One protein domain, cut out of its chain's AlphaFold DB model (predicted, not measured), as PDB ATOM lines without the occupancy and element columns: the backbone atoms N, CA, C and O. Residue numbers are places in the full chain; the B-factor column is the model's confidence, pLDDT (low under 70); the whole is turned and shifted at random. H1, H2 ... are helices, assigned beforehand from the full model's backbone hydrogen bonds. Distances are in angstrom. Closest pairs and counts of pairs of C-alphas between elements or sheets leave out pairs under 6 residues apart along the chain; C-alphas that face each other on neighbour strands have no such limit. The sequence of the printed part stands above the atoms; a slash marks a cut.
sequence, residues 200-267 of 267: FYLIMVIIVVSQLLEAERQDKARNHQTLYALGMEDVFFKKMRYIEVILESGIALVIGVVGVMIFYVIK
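AT A GLANCE: This is residues 200 to 267 of the 267 residues of an uncharacterized protein of Dorea sp. AM58-8 (UniProt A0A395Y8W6). Two long helices, H1 and H2, make a narrow V: H1 runs out to the tip, the chain turns in a tight link at residues 229 to 233, and H2 folds back, with the far parts of both helices spread away from each other. H1 has a kink of 42 degrees near residue 222, on its way to the tip. The printed part has 68 residues with two named helices, H1 then H2, and no named strand, and the class is all helix. It is only just extended, close to loose, with a radius of gyration of the C-alphas of 16.7 A and spans of 55 by 21 by 15 A.

IN THESE COORDINATES: Find C-alpha 200 at (105.836, 143.715, 139.727), where H1, residues 200 to 228, begins; it runs 40.3 A to C-alpha 228 at (143.637, 156.654, 134.753). After the link, H2, residues 234 to 266, runs 48.3 A from C-alpha 234 at (141.855, 148.604, 134.960) to C-alpha 266 at (104.897, 148.977, 166.050).

HOW THE PARTS SIT: H1 and H2 are near each other: their closest C-alphas are 8.2 A apart, and 7 pairs lie within 10 A. Look along residues 200 to 212 and 218 to 223 of H1, and residues 246 to 267, of which 246 to 266 belong to H2: these stretches stand free. In H2 every O i to N i+4 pair is within hydrogen-bond range; in H1, 22 of 25 are.

THE WHOLE: The two C-alphas farthest apart are those of Gly 231, in the link, and Lys 267, the chain's last residue, at 55.4 A. The printed part has no cut. In the B-factor column the mean pLDDT of the printed part is 76.8; look for values under 70 at residues 221 to 231, 234, 237 and 266 to 267 of this predicted model.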
ATOM      1  N   PHE A 200     105.766 142.432 140.438       89.31
ATOM      2  CA  PHE A 200     105.836 143.715 139.727       89.31
ATOM      3  C   PHE A 200     106.644 144.765 140.493       89.31
ATOM      4  O   PHE A 200     107.460 145.461 139.886       89.31
ATOM      5  N   TYR A 201     106.478 144.851 141.814       86.38
ATOM      6  CA  TYR A 201     107.287 145.734 142.651       86.38
ATOM      7  C   TYR A 201     108.767 145.353 142.610       86.38
ATOM      8  O   TYR A 201     109.613 146.232 142.479       86.38
ATOM      9  N   LEU A 202     109.090 144.058 142.652       85.31
ATOM     10  CA  LEU A 202     110.468 143.581 142.554       85.31
ATOM     11  C   LEU A 202     111.092 143.965 141.203       85.31
ATOM     12  O   LEU A 202     112.203 144.492 141.170       85.31
ATOM     13  N   ILE A 203     110.362 143.787 140.097       88.50
ATOM     14  CA  ILE A 203     110.805 144.211 138.759       88.50
ATOM     15  C   ILE A 203     111.012 145.731 138.711       88.50
ATOM     16  O   ILE A 203     112.041 146.189 138.218       88.50
ATOM     17  N   MET A 204     110.075 146.517 139.251       87.81
ATOM     18  CA  MET A 204     110.188 147.978 139.297       87.81
ATOM     19  C   MET A 204     111.439 148.419 140.067       87.81
ATOM     20  O   MET A 204     112.190 149.260 139.581       87.81
ATOM     21  N   VAL A 205     111.697 147.822 141.235       85.62
ATOM     22  CA  VAL A 205     112.892 148.106 142.041       85.62
ATOM     23  C   VAL A 205     114.161 147.752 141.271       85.62
ATOM     24  O   VAL A 205     115.075 148.570 141.225       85.62
ATOM     25  N   ILE A 206     114.213 146.592 140.607       83.75
ATOM     26  CA  ILE A 206     115.364 146.211 139.773       83.75
ATOM     27  C   ILE A 206     115.602 147.241 138.668       83.75
ATOM     28  O   ILE A 206     116.748 147.630 138.449       83.75
ATOM     29  N   ILE A 207     114.550 147.701 137.986       88.25
ATOM     30  CA  ILE A 207     114.672 148.706 136.922       88.25
ATOM     31  C   ILE A 207     115.222 150.018 137.487       88.25
ATOM     32  O   ILE A 207     116.188 150.549 136.943       88.25
ATOM     33  N   VAL A 208     114.656 150.520 138.587       87.94
ATOM     34  CA  VAL A 208     115.090 151.780 139.213       87.94
ATOM     35  C   VAL A 208     116.539 151.690 139.690       87.94
ATOM     36  O   VAL A 208     117.329 152.588 139.415       87.94
ATOM     37  N   VAL A 209     116.920 150.592 140.349       83.94
ATOM     38  CA  VAL A 209     118.304 150.364 140.793       83.94
ATOM     39  C   VAL A 209     119.248 150.252 139.595       83.94
ATOM     40  O   VAL A 209     120.327 150.835 139.621       83.94
ATOM     41  N   SER A 210     118.843 149.567 138.522       80.69
ATOM     42  CA  SER A 210     119.655 149.456 137.302       80.69
ATOM     43  C   SER A 210     119.898 150.824 136.662       80.69
ATOM     44  O   SER A 210     121.033 151.145 136.319       80.69
ATOM     45  N   GLN A 211     118.861 151.662 136.564       84.44
ATOM     46  CA  GLN A 211     118.977 153.030 136.050       84.44
ATOM     47  C   GLN A 211     119.873 153.904 136.934       84.44
ATOM     48  O   GLN A 211     120.696 154.661 136.422       84.44
ATOM     49  N   LEU A 212     119.743 153.787 138.258       85.25
ATOM     50  CA  LEU A 212     120.556 154.544 139.207       85.25
ATOM     51  C   LEU A 212     122.037 154.143 139.127       85.25
ATOM     52  O   LEU A 212     122.900 155.015 139.060       85.25
ATOM     53  N   LEU A 213     122.327 152.842 139.028       79.94
ATOM     54  CA  LEU A 213     123.686 152.329 138.824       79.94
ATOM     55  C   LEU A 213     124.281 152.777 137.480       79.94
ATOM     56  O   LEU A 213     125.479 153.054 137.393       79.94
ATOM     57  N   GLU A 214     123.477 152.855 136.416       80.00
ATOM     58  CA  GLU A 214     123.924 153.385 135.123       80.00
ATOM     59  C   GLU A 214     124.244 154.884 135.185       80.00
ATOM     60  O   GLU A 214     125.275 155.302 134.649       80.00
ATOM     61  N   ALA A 215     123.416 155.678 135.866       81.00
ATOM     62  CA  ALA A 215     123.660 157.104 136.073       81.00
ATOM     63  C   ALA A 215     124.939 157.338 136.894       81.00
ATOM     64  O   ALA A 215     125.823 158.094 136.485       81.00
ATOM     65  N   GLU A 216     125.105 156.606 137.995       78.25
ATOM     66  CA  GLU A 216     126.301 156.693 138.830       78.25
ATOM     67  C   GLU A 216     127.563 156.252 138.069       78.25
ATOM     68  O   GLU A 216     128.643 156.830 138.224       78.25
ATOM     69  N   ARG A 217     127.438 155.260 137.174       71.75
ATOM     70  CA  ARG A 217     128.526 154.842 136.284       71.75
ATOM     71  C   ARG A 217     128.955 155.965 135.343       71.75
ATOM     72  O   ARG A 217     130.156 156.093 135.100       71.75
ATOM     73  N   GLN A 218     128.020 156.749 134.806       72.94
ATOM     74  CA  GLN A 218     128.346 157.888 133.943       72.94
ATOM     75  C   GLN A 218     129.080 158.990 134.719       72.94
ATOM     76  O   GLN A 218     130.117 159.468 134.253       72.94
ATOM     77  N   ASP A 219     128.632 159.312 135.933       73.06
ATOM     78  CA  ASP A 219     129.288 160.306 136.791       73.06
ATOM     79  C   ASP A 219     130.688 159.859 137.232       73.06
ATOM     80  O   ASP A 219     131.670 160.603 137.116       73.06
ATOM     81  N   LYS A 220     130.825 158.600 137.669       70.19
ATOM     82  CA  LYS A 220     132.119 158.034 138.065       70.19
ATOM     83  C   LYS A 220     133.067 157.889 136.876       70.19
ATOM     84  O   LYS A 220     134.269 158.061 137.076       70.19
ATOM     85  N   ALA A 221     132.593 157.629 135.653       68.00
ATOM     86  CA  ALA A 221     133.451 157.546 134.464       68.00
ATOM     87  C   ALA A 221     134.231 158.849 134.210       68.00
ATOM     88  O   ALA A 221     135.406 158.789 133.841       68.00
ATOM     89  N   ARG A 222     133.632 160.011 134.505       64.56
ATOM     90  CA  ARG A 222     134.310 161.316 134.435       64.56
ATOM     91  C   ARG A 222     135.465 161.427 135.436       64.56
ATOM     92  O   ARG A 222     136.513 161.967 135.104       64.56
ATOM     93  N   ASN A 223     135.306 160.868 136.636       67.00
ATOM     94  CA  ASN A 223     136.350 160.843 137.669       67.00
ATOM     95  C   ASN A 223     137.417 159.760 137.421       67.00
ATOM     96  O   ASN A 223     138.578 159.932 137.794       67.00
ATOM     97  N   HIS A 224     137.048 158.650 136.773       65.44
ATOM     98  CA  HIS A 224     137.983 157.573 136.430       65.44
ATOM     99  C   HIS A 224     138.999 158.012 135.370       65.44
ATOM    100  O   HIS A 224     140.133 157.557 135.433       65.44
ATOM    101  N   GLN A 225     138.652 158.930 134.455       63.28
ATOM    102  CA  GLN A 225     139.619 159.521 133.514       63.28
ATOM    103  C   GLN A 225     140.786 160.211 134.243       63.28
ATOM    104  O   GLN A 225     141.936 160.097 133.819       63.28
ATOM    105  N   THR A 226     140.512 160.852 135.380       63.53
ATOM    106  CA  THR A 226     141.520 161.511 136.219       63.53
ATOM    107  C   THR A 226     142.410 160.509 136.959       63.53
ATOM    108  O   THR A 226     143.616 160.719 137.053       63.53
ATOM    109  N   LEU A 227     141.852 159.398 137.458       62.38
ATOM    110  CA  LEU A 227     142.650 158.334 138.089       62.38
ATOM    111  C   LEU A 227     143.422 157.479 137.065       62.38
ATOM    112  O   LEU A 227     144.496 156.979 137.385       62.38
ATOM    113  N   TYR A 228     142.915 157.324 135.840       62.84
ATOM    114  CA  TYR A 228     143.637 156.654 134.753       62.84
ATOM    115  C   TYR A 228     144.893 157.446 134.364       62.84
ATOM    116  O   TYR A 228     145.958 156.869 134.157       62.84
ATOM    117  N   ALA A 229     144.801 158.782 134.371       65.12
ATOM    118  CA  ALA A 229     145.944 159.678 134.179       65.12
ATOM    119  C   ALA A 229     147.007 159.580 135.298       65.12
ATOM    120  O   ALA A 229     148.152 159.971 135.085       65.12
ATOM    121  N   LEU A 230     146.652 159.029 136.466       68.69
ATOM    122  CA  LEU A 230     147.563 158.736 137.583       68.69
ATOM    123  C   LEU A 230     148.206 157.333 137.495       68.69
ATOM    124  O   LEU A 230     148.952 156.955 138.395       68.69
ATOM    125  N   GLY A 231     147.953 156.571 136.421       67.62
ATOM    126  CA  GLY A 231     148.634 155.302 136.134       67.62
ATOM    127  C   GLY A 231     148.055 154.063 136.829       67.62
ATOM    128  O   GLY A 231     148.755 153.063 136.961       67.62
ATOM    129  N   MET A 232     146.802 154.107 137.291       70.25
ATOM    130  CA  MET A 232     146.141 152.943 137.899       70.25
ATOM    131  C   MET A 232     145.612 151.943 136.861       70.25
ATOM    132  O   MET A 232     144.976 152.326 135.884       70.25
ATOM    133  N   GLU A 233     145.815 150.649 137.123       71.94
ATOM    134  CA  GLU A 233     145.377 149.550 136.254       71.94
ATOM    135  C   GLU A 233     143.857 149.293 136.298       71.94
ATOM    136  O   GLU A 233     143.225 149.283 137.360       71.94
ATOM    137  N   ASP A 234     143.278 148.946 135.144       68.69
ATOM    138  CA  ASP A 234     141.855 148.604 134.960       68.69
ATOM    139  C   ASP A 234     141.341 147.493 135.892       68.69
ATOM    140  O   ASP A 234     140.177 147.480 136.314       68.69
ATOM    141  N   VAL A 235     142.216 146.547 136.242       74.50
ATOM    142  CA  VAL A 235     141.885 145.413 137.114       74.50
ATOM    143  C   VAL A 235     141.549 145.884 138.533       74.50
ATOM    144  O   VAL A 235     140.667 145.311 139.183       74.50
ATOM    145  N   PHE A 236     142.203 146.949 139.001       71.88
ATOM    146  CA  PHE A 236     141.985 147.510 140.332       71.88
ATOM    147  C   PHE A 236     140.610 148.182 140.437       71.88
ATOM    148  O   PHE A 236     139.855 147.903 141.371       71.88
ATOM    149  N   PHE A 237     140.214 148.961 139.426       68.62
ATOM    150  CA  PHE A 237     138.890 149.591 139.376       68.62
ATOM    151  C   PHE A 237     137.746 148.582 139.354       68.62
ATOM    152  O   PHE A 237     136.723 148.782 140.014       68.62
ATOM    153  N   LYS A 238     137.912 147.474 138.624       74.19
ATOM    154  CA  LYS A 238     136.897 146.418 138.564       74.19
ATOM    155  C   LYS A 238     136.696 145.745 139.925       74.19
ATOM    156  O   LYS A 238     135.555 145.485 140.303       74.19
ATOM    157  N   LYS A 239     137.781 145.502 140.674       78.69
ATOM    158  CA  LYS A 239     137.712 144.952 142.040       78.69
ATOM    159  C   LYS A 239     137.090 145.935 143.029       78.69
ATOM    160  O   LYS A 239     136.213 145.534 143.785       78.69
ATOM    161  N   MET A 240     137.497 147.204 142.989       78.62
ATOM    162  CA  MET A 240     136.950 148.247 143.863       78.62
ATOM    163  C   MET A 240     135.434 148.386 143.681       78.62
ATOM    164  O   MET A 240     134.691 148.374 144.657       78.62
ATOM    165  N   ARG A 241     134.966 148.402 142.427       71.75
ATOM    166  CA  ARG A 241     133.538 148.506 142.104       71.75
ATOM    167  C   ARG A 241     132.724 147.303 142.579       71.75
ATOM    168  O   ARG A 241     131.606 147.470 143.046       71.75
ATOM    169  N   TYR A 242     133.268 146.092 142.457       76.50
ATOM    170  CA  TYR A 242     132.575 144.887 142.923       76.50
ATOM    171  C   TYR A 242     132.373 144.908 144.445       76.50
ATOM    172  O   TYR A 242     131.311 144.533 144.932       76.50
ATOM    173  N   ILE A 243     133.370 145.399 145.185       80.62
ATOM    174  CA  ILE A 243     133.297 145.537 146.644       80.62
ATOM    175  C   ILE A 243     132.291 146.623 147.044       80.62
ATOM    176  O   ILE A 243     131.491 146.388 147.943       80.62
ATOM    177  N   GLU A 244     132.301 147.774 146.367       77.81
ATOM    178  CA  GLU A 244     131.383 148.892 146.633       77.81
ATOM    179  C   GLU A 244     129.913 148.471 146.466       77.81
ATOM    180  O   GLU A 244     129.129 148.589 147.405       77.81
ATOM    181  N   VAL A 245     129.568 147.843 145.334       79.12
ATOM    182  CA  VAL A 245     128.196 147.377 145.061       79.12
ATOM    183  C   VAL A 245     127.739 146.319 146.068       79.12
ATOM    184  O   VAL A 245     126.585 146.337 146.502       79.12
ATOM    185  N   ILE A 246     128.622 145.395 146.464       80.94
ATOM    186  CA  ILE A 246     128.299 144.373 147.473       80.94
ATOM    187  C   ILE A 246     128.054 145.011 148.839       80.94
ATOM    188  O   ILE A 246     127.112 144.622 149.530       80.94
ATOM    189  N   LEU A 247     128.885 145.978 149.230       82.44
ATOM    190  CA  LEU A 247     128.773 146.638 150.524       82.44
ATOM    191  C   LEU A 247     127.473 147.446 150.619       82.44
ATOM    192  O   LEU A 247     126.734 147.300 151.590       82.44
ATOM    193  N   GLU A 248     127.163 148.245 149.598       80.25
ATOM    194  CA  GLU A 248     125.943 149.055 149.552       80.25
ATOM    195  C   GLU A 248     124.683 148.189 149.500       80.25
ATOM    196  O   GLU A 248     123.739 148.427 150.254       80.25
ATOM    197  N   SER A 249     124.697 147.118 148.696       79.25
ATOM    198  CA  SER A 249     123.593 146.149 148.649       79.25
ATOM    199  C   SER A 249     123.400 145.449 149.998       79.25
ATOM    200  O   SER A 249     122.269 145.250 150.440       79.25
ATOM    201  N   GLY A 250     124.497 145.103 150.679       78.44
ATOM    202  CA  GLY A 250     124.470 144.488 152.005       78.44
ATOM    203  C   GLY A 250     123.884 145.416 153.072       78.44
ATOM    204  O   GLY A 250     123.023 144.994 153.844       78.44
ATOM    205  N   ILE A 251     124.290 146.688 153.091       84.44
ATOM    206  CA  ILE A 251     123.759 147.690 154.029       84.44
ATOM    207  C   ILE A 251     122.273 147.953 153.751       84.44
ATOM    208  O   ILE A 251     121.470 147.968 154.687       84.44
ATOM    209  N   ALA A 252     121.885 148.101 152.481       81.12
ATOM    210  CA  ALA A 252     120.492 148.316 152.091       81.12
ATOM    211  C   ALA A 252     119.583 147.151 152.517       81.12
ATOM    212  O   ALA A 252     118.488 147.385 153.029       81.12
ATOM    213  N   LEU A 253     120.052 145.904 152.380       81.31
ATOM    214  CA  LEU A 253     119.331 144.719 152.847       81.31
ATOM    215  C   LEU A 253     119.103 144.765 154.366       81.31
ATOM    216  O   LEU A 253     117.980 144.562 154.823       81.31
ATOM    217  N   VAL A 254     120.147 145.059 155.146       84.00
ATOM    218  CA  VAL A 254     120.052 145.126 156.614       84.00
ATOM    219  C   VAL A 254     119.070 146.214 157.048       84.00
ATOM    220  O   VAL A 254     118.202 145.952 157.878       84.00
ATOM    221  N   ILE A 255     119.148 147.409 156.455       87.75
ATOM    222  CA  ILE A 255     118.224 148.512 156.756       87.75
ATOM    223  C   ILE A 255     116.788 148.139 156.371       87.75
ATOM    224  O   ILE A 255     115.867 148.377 157.152       87.75
ATOM    225  N   GLY A 256     116.590 147.514 155.207       83.06
ATOM    226  CA  GLY A 256     115.276 147.064 154.752       83.06
ATOM    227  C   GLY A 256     114.642 146.048 155.704       83.06
ATOM    228  O   GLY A 256     113.496 146.220 156.114       83.06
ATOM    229  N   VAL A 257     115.399 145.027 156.118       82.00
ATOM    230  CA  VAL A 257     114.922 144.001 157.061       82.00
ATOM    231  C   VAL A 257     114.580 144.615 158.417       82.00
ATOM    232  O   VAL A 257     113.510 144.345 158.959       82.00
ATOM    233  N   VAL A 258     115.446 145.478 158.952       85.38
ATOM    234  CA  VAL A 258     115.196 146.160 160.230       85.38
ATOM    235  C   VAL A 258     113.966 147.067 160.139       85.38
ATOM    236  O   VAL A 258     113.139 147.053 161.047       85.38
ATOM    237  N   GLY A 259     113.789 147.798 159.035       83.88
ATOM    238  CA  GLY A 259     112.614 148.643 158.809       83.88
ATOM    239  C   GLY A 259     111.306 147.849 158.780       83.88
ATOM    240  O   GLY A 259     110.334 148.250 159.419       83.88
ATOM    241  N   VAL A 260     111.290 146.693 158.109       82.81
ATOM    242  CA  VAL A 260     110.124 145.794 158.089       82.81
ATOM    243  C   VAL A 260     109.835 145.238 159.483       82.81
ATOM    244  O   VAL A 260     108.684 145.245 159.910       82.81
ATOM    245  N   MET A 261     110.864 144.804 160.216       78.94
ATOM    246  CA  MET A 261     110.705 144.292 161.582       78.94
ATOM    247  C   MET A 261     110.141 145.361 162.524       78.94
ATOM    248  O   MET A 261     109.213 145.084 163.274       78.94
ATOM    249  N   ILE A 262     110.637 146.599 162.449       82.56
ATOM    250  CA  ILE A 262     110.117 147.720 163.241       82.56
ATOM    251  C   ILE A 262     108.657 148.015 162.876       82.56
ATOM    252  O   ILE A 262     107.832 148.190 163.769       82.56
ATOM    253  N   PHE A 263     108.312 148.026 161.586       80.06
ATOM    254  CA  PHE A 263     106.932 148.237 161.144       80.06
ATOM    255  C   PHE A 263     105.977 147.154 161.668       80.06
ATOM    256  O   PHE A 263     104.864 147.471 162.074       80.06
ATOM    257  N   TYR A 264     106.420 145.895 161.701       71.38
ATOM    258  CA  TYR A 264     105.641 144.786 162.260       71.38
ATOM    259  C   TYR A 264     105.537 144.809 163.788       71.38
ATOM    260  O   TYR A 264     104.566 144.286 164.316       71.38
ATOM    261  N   VAL A 265     106.517 145.375 164.498       72.50
ATOM    262  CA  VAL A 265     106.510 145.467 165.971       72.50
ATOM    263  C   VAL A 265     105.708 146.672 166.474       72.50
ATOM    264  O   VAL A 265     105.173 146.634 167.577       72.50
ATOM    265  N   ILE A 266     105.637 147.754 165.691       69.56
ATOM    266  CA  ILE A 266     104.897 148.977 166.050       69.56
ATOM    267  C   ILE A 266     103.396 148.864 165.729       69.56
ATOM    268  O   ILE A 266     102.600 149.625 166.281       69.56
ATOM    269  N   LYS A 267     103.010 147.946 164.842       46.91
ATOM    270  CA  LYS A 267     101.622 147.722 164.431       46.91
ATOM    271  C   LYS A 267     100.963 146.626 165.261       46.91
ATOM    272  O   LYS A 267      99.766 146.804 165.572       46.91
TER     273      LYS A 267